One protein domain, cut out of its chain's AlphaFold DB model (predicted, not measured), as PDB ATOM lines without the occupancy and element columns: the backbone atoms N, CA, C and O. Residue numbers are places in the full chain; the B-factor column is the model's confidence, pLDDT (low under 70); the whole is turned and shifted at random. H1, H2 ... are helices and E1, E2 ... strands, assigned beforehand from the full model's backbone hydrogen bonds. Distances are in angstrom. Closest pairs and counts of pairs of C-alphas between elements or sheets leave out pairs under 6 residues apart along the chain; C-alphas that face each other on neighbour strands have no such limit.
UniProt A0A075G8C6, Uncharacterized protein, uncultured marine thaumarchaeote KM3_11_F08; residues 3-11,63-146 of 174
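Overview. This is residues 3 to 11 and 63 to 146 of the 174 residues of an uncharacterized protein of uncultured marine thaumarchaeote KM3_11_F08 (UniProt A0A075G8C6). What shape is this? A long, twisted sheet, antiparallel in order E2 E1 E3, has H2 slantwise over one face, in two layers; residues 91 to 103 stick out. What is printed? The 93 residues run E1 E2 H1 H2 E3, mixed helices and strands, in a loose rod of 55 by 26 by 19 A, radius of gyration of the C-alphas 16.8 A.

Along the chain. Where are the strands? E1, residues 3 to 11, spans 27.1 A from C-alpha 3 at (176.826, 233.080, 107.330). E2, residues 63 to 72, spans 29.7 A; E3, residues 130 to 139, spans 25.1 A to C-alpha 139 at (177.626, 236.290, 112.472). And the helices? H1 is residues 83 to 89; H2, residues 111 to 122, spans 16.6 A.

Arrangement. How do strands pair? E1 is antiparallel to E2, N 6 and O 66 at 2.8 A, and to E3, N 5 and O 138 at 2.8 A. Where are the helices? H2's height over the sheet is 7.1 A; its closest C-alphas to E2 are Leu 122 and Asn 66, 5.9 A. H1 only grazes the sheet, with residues 83 to 84; 1 of its 3 O i to N i+4 pairs and 2 of 4 O i to N i+3 pairs are within hydrogen-bond range, against every O i to N i+4 pair in H2.

Size, cuts and confidence. Where is the cut? Residues 12 to 62 are not printed; C-alphas 11 and 63 are 9.0 A apart. What is long or uncertain? H1 to H2 is a long link; residues 93, 96 to 102 and 125 to 127 have pLDDT under 70.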
ATOM      1  N   SER A   3     177.031 234.324 106.595       94.44
ATOM      2  CA  SER A   3     176.826 233.080 107.330       94.44
ATOM      3  C   SER A   3     176.650 233.417 108.799       94.44
ATOM      4  O   SER A   3     177.204 234.409 109.280       94.44
ATOM      5  N   GLY A   4     175.874 232.618 109.515       94.81
ATOM      6  CA  GLY A   4     175.681 232.836 110.935       94.81
ATOM      7  C   GLY A   4     175.122 231.626 111.652       94.81
ATOM      8  O   GLY A   4     174.557 230.712 111.050       94.81
ATOM      9  N   LYS A   5     175.274 231.660 112.969       95.00
ATOM     10  CA  LYS A   5     174.769 230.668 113.902       95.00
ATOM     11  C   LYS A   5     173.821 231.339 114.887       95.00
ATOM     12  O   LYS A   5     174.100 232.412 115.414       95.00
ATOM     13  N   TYR A   6     172.696 230.692 115.136       94.62
ATOM     14  CA  TYR A   6     171.750 231.036 116.184       94.62
ATOM     15  C   TYR A   6     171.716 229.912 117.208       94.62
ATOM     16  O   TYR A   6     171.510 228.749 116.851       94.62
ATOM     17  N   THR A   7     171.877 230.280 118.472       92.88
ATOM     18  CA  THR A   7     171.717 229.387 119.614       92.88
ATOM     19  C   THR A   7     170.636 229.943 120.529       92.88
ATOM     20  O   THR A   7     170.640 231.134 120.840       92.88
ATOM     21  N   ALA A   8     169.723 229.087 120.972       91.62
ATOM     22  CA  ALA A   8     168.720 229.423 121.972       91.62
ATOM     23  C   ALA A   8     168.703 228.370 123.074       91.62
ATOM     24  O   ALA A   8     168.447 227.198 122.795       91.62
ATOM     25  N   ASP A   9     168.948 228.801 124.308       92.19
ATOM     26  CA  ASP A   9     168.796 227.992 125.516       92.19
ATOM     27  C   ASP A   9     167.539 228.456 126.247       92.19
ATOM     28  O   ASP A   9     167.402 229.629 126.610       92.19
ATOM     29  N   PHE A  10     166.576 227.556 126.416       90.81
ATOM     30  CA  PHE A  10     165.313 227.913 127.039       90.81
ATOM     31  C   PHE A  10     164.708 226.791 127.858       90.81
ATOM     32  O   PHE A  10     164.890 225.606 127.581       90.81
ATOM     33  N   ILE A  11     163.927 227.193 128.858       91.44
ATOM     34  CA  ILE A  11     163.110 226.282 129.655       91.44
ATOM     35  C   ILE A  11     161.659 226.429 129.211       91.44
ATOM     36  O   ILE A  11     161.143 227.549 129.160       91.44
ATOM     37  N   ILE A  63     168.257 223.230 124.187       90.81
ATOM     38  CA  ILE A  63     169.244 224.024 123.464       90.81
ATOM     39  C   ILE A  63     169.016 223.762 121.979       90.81
ATOM     40  O   ILE A  63     169.111 222.621 121.522       90.81
ATOM     41  N   ILE A  64     168.671 224.807 121.234       90.50
ATOM     42  CA  ILE A  64     168.544 224.759 119.777       90.50
ATOM     43  C   ILE A  64     169.749 225.464 119.182       90.50
ATOM     44  O   ILE A  64     170.044 226.595 119.553       90.50
ATOM     45  N   GLU A  65     170.393 224.815 118.219       92.88
ATOM     46  CA  GLU A  65     171.447 225.406 117.405       92.88
ATOM     47  C   GLU A  65     171.054 225.308 115.932       92.88
ATOM     48  O   GLU A  65     170.766 224.219 115.430       92.88
ATOM     49  N   ASN A  66     171.028 226.444 115.242       93.12
ATOM     50  CA  ASN A  66     170.823 226.518 113.802       93.12
ATOM     51  C   ASN A  66     171.990 227.293 113.188       93.12
ATOM     52  O   ASN A  66     172.330 228.372 113.661       93.12
ATOM     53  N   GLU A  67     172.570 226.768 112.120       93.81
ATOM     54  CA  GLU A  67     173.600 227.437 111.329       93.81
ATOM     55  C   GLU A  67     173.136 227.448 109.879       93.81
ATOM     56  O   GLU A  67     172.624 226.441 109.385       93.81
ATOM     57  N   ASP A  68     173.260 228.594 109.223       94.38
ATOM     58  CA  ASP A  68     172.823 228.761 107.843       94.38
ATOM     59  C   ASP A  68     173.548 229.941 107.189       94.38
ATOM     60  O   ASP A  68     174.070 230.840 107.862       94.38
ATOM     61  N   ASP A  69     173.548 229.945 105.863       94.69
ATOM     62  CA  ASP A  69     174.077 231.016 105.041       94.69
ATOM     63  C   ASP A  69     173.011 231.602 104.106       94.69
ATOM     64  O   ASP A  69     171.937 231.044 103.849       94.69
ATOM     65  N   ILE A  70     173.272 232.822 103.644       94.56
ATOM     66  CA  ILE A  70     172.425 233.495 102.670       94.56
ATOM     67  C   ILE A  70     173.268 234.327 101.709       94.56
ATOM     68  O   ILE A  70     174.233 235.013 102.076       94.56
ATOM     69  N   ALA A  71     172.883 234.286 100.443       93.31
ATOM     70  CA  ALA A  71     173.534 235.018  99.377       93.31
ATOM     71  C   ALA A  71     172.500 235.800  98.577       93.31
ATOM     72  O   ALA A  71     171.366 235.363  98.402       93.31
ATOM     73  N   PHE A  72     172.913 236.959  98.071       92.44
ATOM     74  CA  PHE A  72     172.065 237.824  97.263       92.44
ATOM     75  C   PHE A  72     172.794 238.234  95.990       92.44
ATOM     76  O   PHE A  72     174.018 238.382  95.995       92.44
ATOM     77  N   ASP A  73     172.043 238.421  94.907       89.06
ATOM     78  CA  ASP A  73     172.545 239.142  93.742       89.06
ATOM     79  C   ASP A  73     172.587 240.659  93.998       89.06
ATOM     80  O   ASP A  73     172.180 241.162  95.049       89.06
ATOM     81  N   HIS A  74     173.073 241.410  93.008       86.50
ATOM     82  CA  HIS A  74     173.173 242.862  93.117       86.50
ATOM     83  C   HIS A  74     171.808 243.567  93.221       86.50
ATOM     84  O   HIS A  74     171.766 244.713  93.651       86.50
ATOM     85  N   HIS A  75     170.704 242.908  92.855       87.94
ATOM     86  CA  HIS A  75     169.337 243.420  92.999       87.94
ATOM     87  C   HIS A  75     168.706 243.046  94.353       87.94
ATOM     88  O   HIS A  75     167.532 243.324  94.598       87.94
ATOM     89  N   GLY A  76     169.445 242.369  95.238       89.31
ATOM     90  CA  GLY A  76     168.940 241.930  96.538       89.31
ATOM     91  C   GLY A  76     168.013 240.712  96.481       89.31
ATOM     92  O   GLY A  76     167.328 240.425  97.474       89.31
ATOM     93  N   LYS A  77     167.974 239.985  95.355       90.38
ATOM     94  CA  LYS A  77     167.275 238.696  95.255       90.38
ATOM     95  C   LYS A  77     168.150 237.607  95.841       90.38
ATOM     96  O   LYS A  77     169.354 237.596  95.609       90.38
ATOM     97  N   GLU A  78     167.545 236.706  96.603       92.00
ATOM     98  CA  GLU A  78     168.262 235.579  97.192       92.00
ATOM     99  C   GLU A  78     168.722 234.611  96.103       92.00
ATOM    100  O   GLU A  78     168.018 234.369  95.117       92.00
ATOM    101  N   ILE A  79     169.934 234.091  96.263       90.75
ATOM    102  CA  ILE A  79     170.569 233.211  95.296       90.75
ATOM    103  C   ILE A  79     171.114 231.976  95.991       90.75
ATOM    104  O   ILE A  79     171.630 232.044  97.100       90.75
ATOM    105  N   ASP A  80     171.045 230.854  95.286       89.50
ATOM    106  CA  ASP A  80     171.650 229.604  95.724       89.50
ATOM    107  C   ASP A  80     173.164 229.651  95.469       89.50
ATOM    108  O   ASP A  80     173.641 229.376  94.362       89.50
ATOM    109  N   LEU A  81     173.903 230.141  96.464       88.31
ATOM    110  CA  LEU A  81     175.360 230.193  96.476       88.31
ATOM    111  C   LEU A  81     175.851 230.061  97.921       88.31
ATOM    112  O   LEU A  81     175.555 230.910  98.758       88.31
ATOM    113  N   SER A  82     176.633 229.020  98.203       90.75
ATOM    114  CA  SER A  82     177.122 228.746  99.558       90.75
ATOM    115  C   SER A  82     178.286 229.658  99.951       90.75
ATOM    116  O   SER A  82     179.281 229.770  99.222       90.75
ATOM    117  N   TYR A  83     178.196 230.238 101.148       92.06
ATOM    118  CA  TYR A  83     179.241 231.031 101.791       92.06
ATOM    119  C   TYR A  83     180.530 230.219 101.928       92.06
ATOM    120  O   TYR A  83     181.557 230.597 101.375       92.06
ATOM    121  N   LYS A  84     180.459 229.045 102.565       89.81
ATOM    122  CA  LYS A  84     181.625 228.194 102.861       89.81
ATOM    123  C   LYS A  84     182.358 227.722 101.606       89.81
ATOM    124  O   LYS A  84     183.576 227.546 101.611       89.81
ATOM    125  N   SER A  85     181.618 227.472 100.528       88.50
ATOM    126  CA  SER A  85     182.216 227.087  99.245       88.50
ATOM    127  C   SER A  85     182.917 228.271  98.585       88.50
ATOM    128  O   SER A  85     184.008 228.112  98.044       88.50
ATOM    129  N   THR A  86     182.318 229.458  98.673       87.62
ATOM    130  CA  THR A  86     182.860 230.685  98.081       87.62
ATOM    131  C   THR A  86     184.084 231.181  98.844       87.62
ATOM    132  O   THR A  86     185.099 231.486  98.228       87.62
ATOM    133  N   GLU A  87     184.048 231.152 100.176       88.19
ATOM    134  CA  GLU A  87     185.168 231.509 101.055       88.19
ATOM    135  C   GLU A  87     186.453 230.733 100.724       88.19
ATOM    136  O   GLU A  87     187.544 231.295 100.740       88.19
ATOM    137  N   LYS A  88     186.337 229.448 100.360       86.62
ATOM    138  CA  LYS A  88     187.486 228.614  99.965       86.62
ATOM    139  C   LYS A  88     188.124 229.028  98.638       86.62
ATOM    140  O   LYS A  88     189.284 228.699  98.406       86.62
ATOM    141  N   ILE A  89     187.354 229.661  97.754       83.19
ATOM    142  CA  ILE A  89     187.785 230.051  96.406       83.19
ATOM    143  C   ILE A  89     188.293 231.497  96.404       83.19
ATOM    144  O   ILE A  89     189.178 231.833  95.619       83.19
ATOM    145  N   VAL A  90     187.751 232.352  97.277       77.25
ATOM    146  CA  VAL A  90     188.204 233.737  97.427       77.25
ATOM    147  C   VAL A  90     189.651 233.740  97.932       77.25
ATOM    148  O   VAL A  90     189.969 233.220  99.002       77.25
ATOM    149  N   GLU A  91     190.552 234.311  97.133       70.81
ATOM    150  CA  GLU A  91     191.973 234.389  97.463       70.81
ATOM    151  C   GLU A  91     192.168 235.275  98.702       70.81
ATOM    152  O   GLU A  91     191.848 236.461  98.683       70.81
ATOM    153  N   LYS A  92     192.721 234.709  99.785       72.00
ATOM    154  CA  LYS A  92     192.964 235.449 101.040       72.00
ATOM    155  C   LYS A  92     193.918 236.635 100.856       72.00
ATOM    156  O   LYS A  92     193.855 237.604 101.610       72.00
ATOM    157  N   HIS A  93     194.821 236.542  99.881       69.44
ATOM    158  CA  HIS A  93     195.868 237.528  99.608       69.44
ATOM    159  C   HIS A  93     195.896 237.863  98.113       69.44
ATOM    160  O   HIS A  93     196.764 237.368  97.388       69.44
ATOM    161  N   PRO A  94     194.938 238.669  97.626       70.50
ATOM    162  CA  PRO A  94     194.851 238.980  96.210       70.50
ATOM    163  C   PRO A  94     196.090 239.754  95.757       70.50
ATOM    164  O   PRO A  94     196.470 240.765  96.349       70.50
ATOM    165  N   ARG A  95     196.703 239.313  94.655       71.31
ATOM    166  CA  ARG A  95     197.886 239.984  94.077       71.31
ATOM    167  C   ARG A  95     197.577 241.359  93.483       71.31
ATOM    168  O   ARG A  95     198.486 242.150  93.249       71.31
ATOM    169  N   ARG A  96     196.303 241.633  93.187       68.69
ATOM    170  CA  ARG A  96     195.833 242.883  92.588       68.69
ATOM    171  C   ARG A  96     194.481 243.257  93.179       68.69
ATOM    172  O   ARG A  96     193.538 242.478  93.094       68.69
ATOM    173  N   ILE A  97     194.385 244.467  93.718       68.44
ATOM    174  CA  ILE A  97     193.118 245.069  94.137       68.44
ATOM    175  C   ILE A  97     192.592 245.864  92.944       68.44
ATOM    176  O   ILE A  97     193.278 246.747  92.424       68.44
ATOM    177  N   GLN A  98     191.407 245.512  92.454       65.31
ATOM    178  CA  GLN A  98     190.756 246.265  91.389       65.31
ATOM    179  C   GLN A  98     190.072 247.487  92.008       65.31
ATOM    180  O   GLN A  98     189.268 247.352  92.924       65.31
ATOM    181  N   SER A  99     190.406 248.687  91.531       63.22
ATOM    182  CA  SER A  99     189.684 249.904  91.897       63.22
ATOM    183  C   SER A  99     188.247 249.835  91.373       63.22
ATOM    184  O   SER A  99     187.997 249.238  90.322       63.22
ATOM    185  N   ALA A 100     187.307 250.435  92.111       62.28
ATOM    186  CA  ALA A 100     185.896 250.498  91.741       62.28
ATOM    187  C   ALA A 100     185.728 251.257  90.414       62.28
ATOM    188  O   ALA A 100     185.611 252.478  90.398       62.28
ATOM    189  N   GLY A 101     185.799 250.539  89.294       65.00
ATOM    190  CA  GLY A 101     185.496 251.080  87.976       65.00
ATOM    191  C   GLY A 101     183.989 251.128  87.742       65.00
ATOM    192  O   GLY A 101     183.236 250.378  88.365       65.00
ATOM    193  N   ASP A 102     183.560 251.939  86.778       64.50
ATOM    194  CA  ASP A 102     182.142 252.150  86.433       64.50
ATOM    195  C   ASP A 102     181.383 250.863  86.048       64.50
ATOM    196  O   ASP A 102     180.156 250.819  86.054       64.50
ATOM    197  N   ASN A 103     182.108 249.786  85.735       74.50
ATOM    198  CA  ASN A 103     181.539 248.498  85.335       74.50
ATOM    199  C   ASN A 103     181.108 247.614  86.521       74.50
ATOM    200  O   ASN A 103     180.511 246.558  86.302       74.50
ATOM    201  N   ILE A 104     181.419 248.006  87.761       77.75
ATOM    202  CA  ILE A 104     181.058 247.246  88.961       77.75
ATOM    203  C   ILE A 104     179.739 247.783  89.515       77.75
ATOM    204  O   ILE A 104     179.643 248.921  89.974       77.75
ATOM    205  N   LYS A 105     178.711 246.934  89.508       81.06
ATOM    206  CA  LYS A 105     177.419 247.260  90.114       81.06
ATOM    207  C   LYS A 105     177.467 246.996  91.612       81.06
ATOM    208  O   LYS A 105     177.754 245.875  92.026       81.06
ATOM    209  N   LYS A 106     177.152 248.018  92.408       83.50
ATOM    210  CA  LYS A 106     176.993 247.870  93.856       83.50
ATOM    211  C   LYS A 106     175.694 247.124  94.183       83.50
ATOM    212  O   LYS A 106     174.727 247.263  93.430       83.50
ATOM    213  N   PRO A 107     175.651 246.368  95.290       86.25
ATOM    214  CA  PRO A 107     174.410 245.790  95.783       86.25
ATOM    215  C   PRO A 107     173.378 246.877  96.102       86.25
ATOM    216  O   PRO A 107     173.696 247.880  96.736       86.25
ATOM    217  N   GLU A 108     172.136 246.660  95.680       89.62
ATOM    218  CA  GLU A 108     170.993 247.522  96.007       89.62
ATOM    219  C   GLU A 108     170.499 247.291  97.445       89.62
ATOM    220  O   GLU A 108     169.923 248.187  98.061       89.62
ATOM    221  N   ILE A 109     170.731 246.095  97.997       89.06
ATOM    222  CA  ILE A 109     170.352 245.741  99.368       89.06
ATOM    223  C   ILE A 109     171.392 246.240 100.377       89.06
ATOM    224  O   ILE A 109     172.598 246.107 100.172       89.06
ATOM    225  N   THR A 110     170.922 246.786 101.499       91.94
ATOM    226  CA  THR A 110     171.794 247.216 102.596       91.94
ATOM    227  C   THR A 110     172.291 246.030 103.421       91.94
ATOM    228  O   THR A 110     171.660 244.967 103.478       91.94
ATOM    229  N   ILE A 111     173.418 246.219 104.109       89.69
ATOM    230  CA  ILE A 111     173.984 245.204 105.008       89.69
ATOM    231  C   ILE A 111     172.973 244.843 106.105       89.69
ATOM    232  O   ILE A 111     172.682 243.663 106.286       89.69
ATOM    233  N   ASP A 112     172.349 245.833 106.744       92.25
ATOM    234  CA  ASP A 112     171.369 245.606 107.816       92.25
ATOM    235  C   ASP A 112     170.158 244.792 107.344       92.25
ATOM    236  O   ASP A 112     169.704 243.875 108.028       92.25
ATOM    237  N   ALA A 113     169.650 245.071 106.137       92.62
ATOM    238  CA  ALA A 113     168.554 244.298 105.557       92.62
ATOM    239  C   ALA A 113     168.967 242.842 105.292       92.62
ATOM    240  O   ALA A 113     168.174 241.920 105.487       92.62
ATOM    241  N   THR A 114     170.215 242.635 104.879       91.62
ATOM    242  CA  THR A 114     170.797 241.311 104.633       91.62
ATOM    243  C   THR A 114     170.945 240.528 105.942       91.62
ATOM    244  O   THR A 114     170.536 239.369 106.016       91.62
ATOM    245  N   VAL A 115     171.448 241.179 106.997       93.44
ATOM    246  CA  VAL A 115     171.575 240.608 108.346       93.44
ATOM    247  C   VAL A 115     170.204 240.229 108.905       93.44
ATOM    248  O   VAL A 115     170.016 239.099 109.344       93.44
ATOM    249  N   ASN A 116     169.213 241.117 108.812       93.69
ATOM    250  CA  ASN A 116     167.859 240.843 109.295       93.69
ATOM    251  C   ASN A 116     167.212 239.645 108.587       93.69
ATOM    252  O   ASN A 116     166.556 238.828 109.238       93.69
ATOM    253  N   LYS A 117     167.428 239.497 107.273       93.38
ATOM    254  CA  LYS A 117     166.979 238.307 106.536       93.38
ATOM    255  C   LYS A 117     167.641 237.036 107.067       93.38
ATOM    256  O   LYS A 117     166.925 236.075 107.339       93.38
ATOM    257  N   LEU A 118     168.959 237.037 107.286       93.62
ATOM    258  CA  LEU A 118     169.655 235.880 107.857       93.62
ATOM    259  C   LEU A 118     169.122 235.538 109.256       93.62
ATOM    260  O   LEU A 118     168.775 234.391 109.517       93.62
ATOM    261  N   ILE A 119     168.966 236.535 110.128       93.06
ATOM    262  CA  ILE A 119     168.405 236.346 111.472       93.06
ATOM    263  C   ILE A 119     167.004 235.725 111.398       93.06
ATOM    264  O   ILE A 119     166.718 234.785 112.135       93.06
ATOM    265  N   SER A 120     166.145 236.196 110.490       92.12
ATOM    266  CA  SER A 120     164.801 235.630 110.304       92.12
ATOM    267  C   SER A 120     164.810 234.179 109.811       92.12
ATOM    268  O   SER A 120     163.918 233.418 110.169       92.12
ATOM    269  N   LYS A 121     165.825 233.788 109.028       91.75
ATOM    270  CA  LYS A 121     166.028 232.415 108.545       91.75
ATOM    271  C   LYS A 121     166.499 231.496 109.678       91.75
ATOM    272  O   LYS A 121     166.049 230.360 109.786       91.75
ATOM    273  N   LEU A 122     167.385 232.009 110.534       92.12
ATOM    274  CA  LEU A 122     167.990 231.273 111.645       92.12
ATOM    275  C   LEU A 122     167.047 231.097 112.844       92.12
ATOM    276  O   LEU A 122     167.060 230.042 113.490       92.12
ATOM    277  N   LYS A 123     166.232 232.111 113.160       89.81
ATOM    278  CA  LYS A 123     165.262 232.042 114.258       89.81
ATOM    279  C   LYS A 123     164.091 231.138 113.871       89.81
ATOM    280  O   LYS A 123     163.319 231.443 112.969       89.81
ATOM    281  N   LYS A 124     163.925 230.029 114.596       74.50
ATOM    282  CA  LYS A 124     162.719 229.191 114.500       74.50
ATOM    283  C   LYS A 124     161.566 229.839 115.278       74.50
ATOM    284  O   LYS A 124     161.826 230.551 116.248       74.50
ATOM    285  N   PRO A 125     160.299 229.601 114.887       66.56
ATOM    286  CA  PRO A 125     159.163 230.082 115.658       66.56
ATOM    287  C   PRO A 125     159.216 229.507 117.075       66.56
ATOM    288  O   PRO A 125     159.400 228.308 117.273       66.56
ATOM    289  N   THR A 126     159.075 230.394 118.050       65.94
ATOM    290  CA  THR A 126     159.128 230.084 119.474       65.94
ATOM    291  C   THR A 126     157.919 229.242 119.889       65.94
ATOM    292  O   THR A 126     156.774 229.616 119.622       65.94
ATOM    293  N   ASP A 127     158.160 228.110 120.555       67.19
ATOM    294  CA  ASP A 127     157.096 227.255 121.081       67.19
ATOM    295  C   ASP A 127     156.314 227.951 122.209       67.19
ATOM    296  O   ASP A 127     156.816 228.820 122.923       67.19
ATOM    297  N   LYS A 128     155.052 227.556 122.403       70.44
ATOM    298  CA  LYS A 128     154.242 228.046 123.529       70.44
ATOM    299  C   LYS A 128     154.789 227.496 124.850       70.44
ATOM    300  O   LYS A 128     155.136 226.323 124.924       70.44
ATOM    301  N   GLY A 129     154.776 228.314 125.905       70.44
ATOM    302  CA  GLY A 129     155.122 227.880 127.267       70.44
ATOM    303  C   GLY A 129     156.589 228.060 127.665       70.44
ATOM    304  O   GLY A 129     157.030 227.422 128.618       70.44
ATOM    305  N   ILE A 130     157.345 228.910 126.962       81.81
ATOM    306  CA  ILE A 130     158.716 229.265 127.352       81.81
ATOM    307  C   ILE A 130     158.708 230.179 128.581       81.81
ATOM    308  O   ILE A 130     158.006 231.188 128.612       81.81
ATOM    309  N   LYS A 131     159.511 229.815 129.582       82.12
ATOM    310  CA  LYS A 131     159.670 230.532 130.856       82.12
ATOM    311  C   LYS A 131     160.934 231.382 130.911       82.12
ATOM    312  O   LYS A 131     160.911 232.469 131.476       82.12
ATOM    313  N   SER A 132     162.021 230.889 130.332       82.50
ATOM    314  CA  SER A 132     163.295 231.598 130.216       82.50
ATOM    315  C   SER A 132     163.853 231.359 128.827       82.50
ATOM    316  O   SER A 132     163.771 230.232 128.348       82.50
ATOM    317  N   LEU A 133     164.405 232.391 128.198       87.12
ATOM    318  CA  LEU A 133     164.986 232.324 126.863       87.12
ATOM    319  C   LEU A 133     166.275 233.145 126.856       87.12
ATOM    320  O   LEU A 133     166.226 234.352 127.088       87.12
ATOM    321  N   ASP A 134     167.393 232.481 126.594       89.50
ATOM    322  CA  ASP A 134     168.678 233.109 126.315       89.50
ATOM    323  C   ASP A 134     169.024 232.867 124.842       89.50
ATOM    324  O   ASP A 134     169.186 231.722 124.409       89.50
ATOM    325  N   GLU A 135     169.057 233.941 124.052       91.50
ATOM    326  CA  GLU A 135     169.326 233.883 122.615       91.50
ATOM    327  C   GLU A 135     170.694 234.473 122.303       91.50
ATOM    328  O   GLU A 135     171.017 235.595 122.699       91.50
ATOM    329  N   LYS A 136     171.455 233.766 121.472       93.19
ATOM    330  CA  LYS A 136     172.724 234.237 120.934       93.19
ATOM    331  C   LYS A 136     172.727 234.116 119.419       93.19
ATOM    332  O   LYS A 136     172.348 233.086 118.865       93.19
ATOM    333  N   ILE A 137     173.174 235.174 118.749       93.00
ATOM    334  CA  ILE A 137     173.424 235.180 117.307       93.00
ATOM    335  C   ILE A 137     174.894 235.507 117.099       93.00
ATOM    336  O   ILE A 137     175.390 236.518 117.592       93.00
ATOM    337  N   GLU A 138     175.574 234.650 116.355       94.38
ATOM    338  CA  GLU A 138     176.957 234.825 115.937       94.38
ATOM    339  C   GLU A 138     176.970 234.947 114.417       94.38
ATOM    340  O   GLU A 138     176.500 234.058 113.709       94.38
ATOM    341  N   LEU A 139     177.469 236.068 113.905       92.69
ATOM    342  CA  LEU A 139     177.626 236.290 112.472       92.69
ATOM    343  C   LEU A 139     179.091 236.075 112.097       92.69
ATOM    344  O   LEU A 139     179.987 236.517 112.814       92.69
ATOM    345  N   CYS A 140     179.321 235.408 110.971       87.56
ATOM    346  CA  CYS A 140     180.628 235.371 110.327       87.56
ATOM    347  C   CYS A 140     180.885 236.675 109.553       87.56
ATOM    348  O   CYS A 140     180.033 237.568 109.496       87.56
ATOM    349  N   ASP A 141     182.054 236.763 108.917       83.62
ATOM    350  CA  ASP A 141     182.401 237.882 108.046       83.62
ATOM    351  C   ASP A 141     181.427 238.035 106.867       83.62
ATOM    352  O   ASP A 141     180.764 237.097 106.413       83.62
ATOM    353  N   ILE A 142     181.339 239.258 106.347       87.00
ATOM    354  CA  ILE A 142     180.537 239.565 105.165       87.00
ATOM    355  C   ILE A 142     181.401 239.363 103.927       87.00
ATOM    356  O   ILE A 142     182.358 240.101 103.703       87.00
ATOM    357  N   LEU A 143     181.027 238.403 103.081       88.06
ATOM    358  CA  LEU A 143     181.697 238.195 101.798       88.06
ATOM    359  C   LEU A 143     180.979 238.969 100.693       88.06
ATOM    360  O   LEU A 143     179.870 238.611 100.277       88.06
ATOM    361  N   GLU A 144     181.625 240.022 100.198       86.25
ATOM    362  CA  GLU A 144     181.271 240.683  98.943       86.25
ATOM    363  C   GLU A 144     182.093 240.064  97.809       86.25
ATOM    364  O   GLU A 144     183.323 240.048  97.851       86.25
ATOM    365  N   VAL A 145     181.411 239.508  96.806       84.94
ATOM    366  CA  VAL A 145     182.053 238.744  95.731       84.94
ATOM    367  C   VAL A 145     181.638 239.311  94.387       84.94
ATOM    368  O   VAL A 145     180.452 239.386  94.068       84.94
ATOM    369  N   TYR A 146     182.631 239.675  93.579       84.50
ATOM    370  CA  TYR A 146     182.415 240.145  92.218       84.50
ATOM    371  C   TYR A 146     182.317 238.964  91.257       84.50
ATOM    372  O   TYR A 146     183.246 238.166  91.126       84.50
TER     373      TYR A 146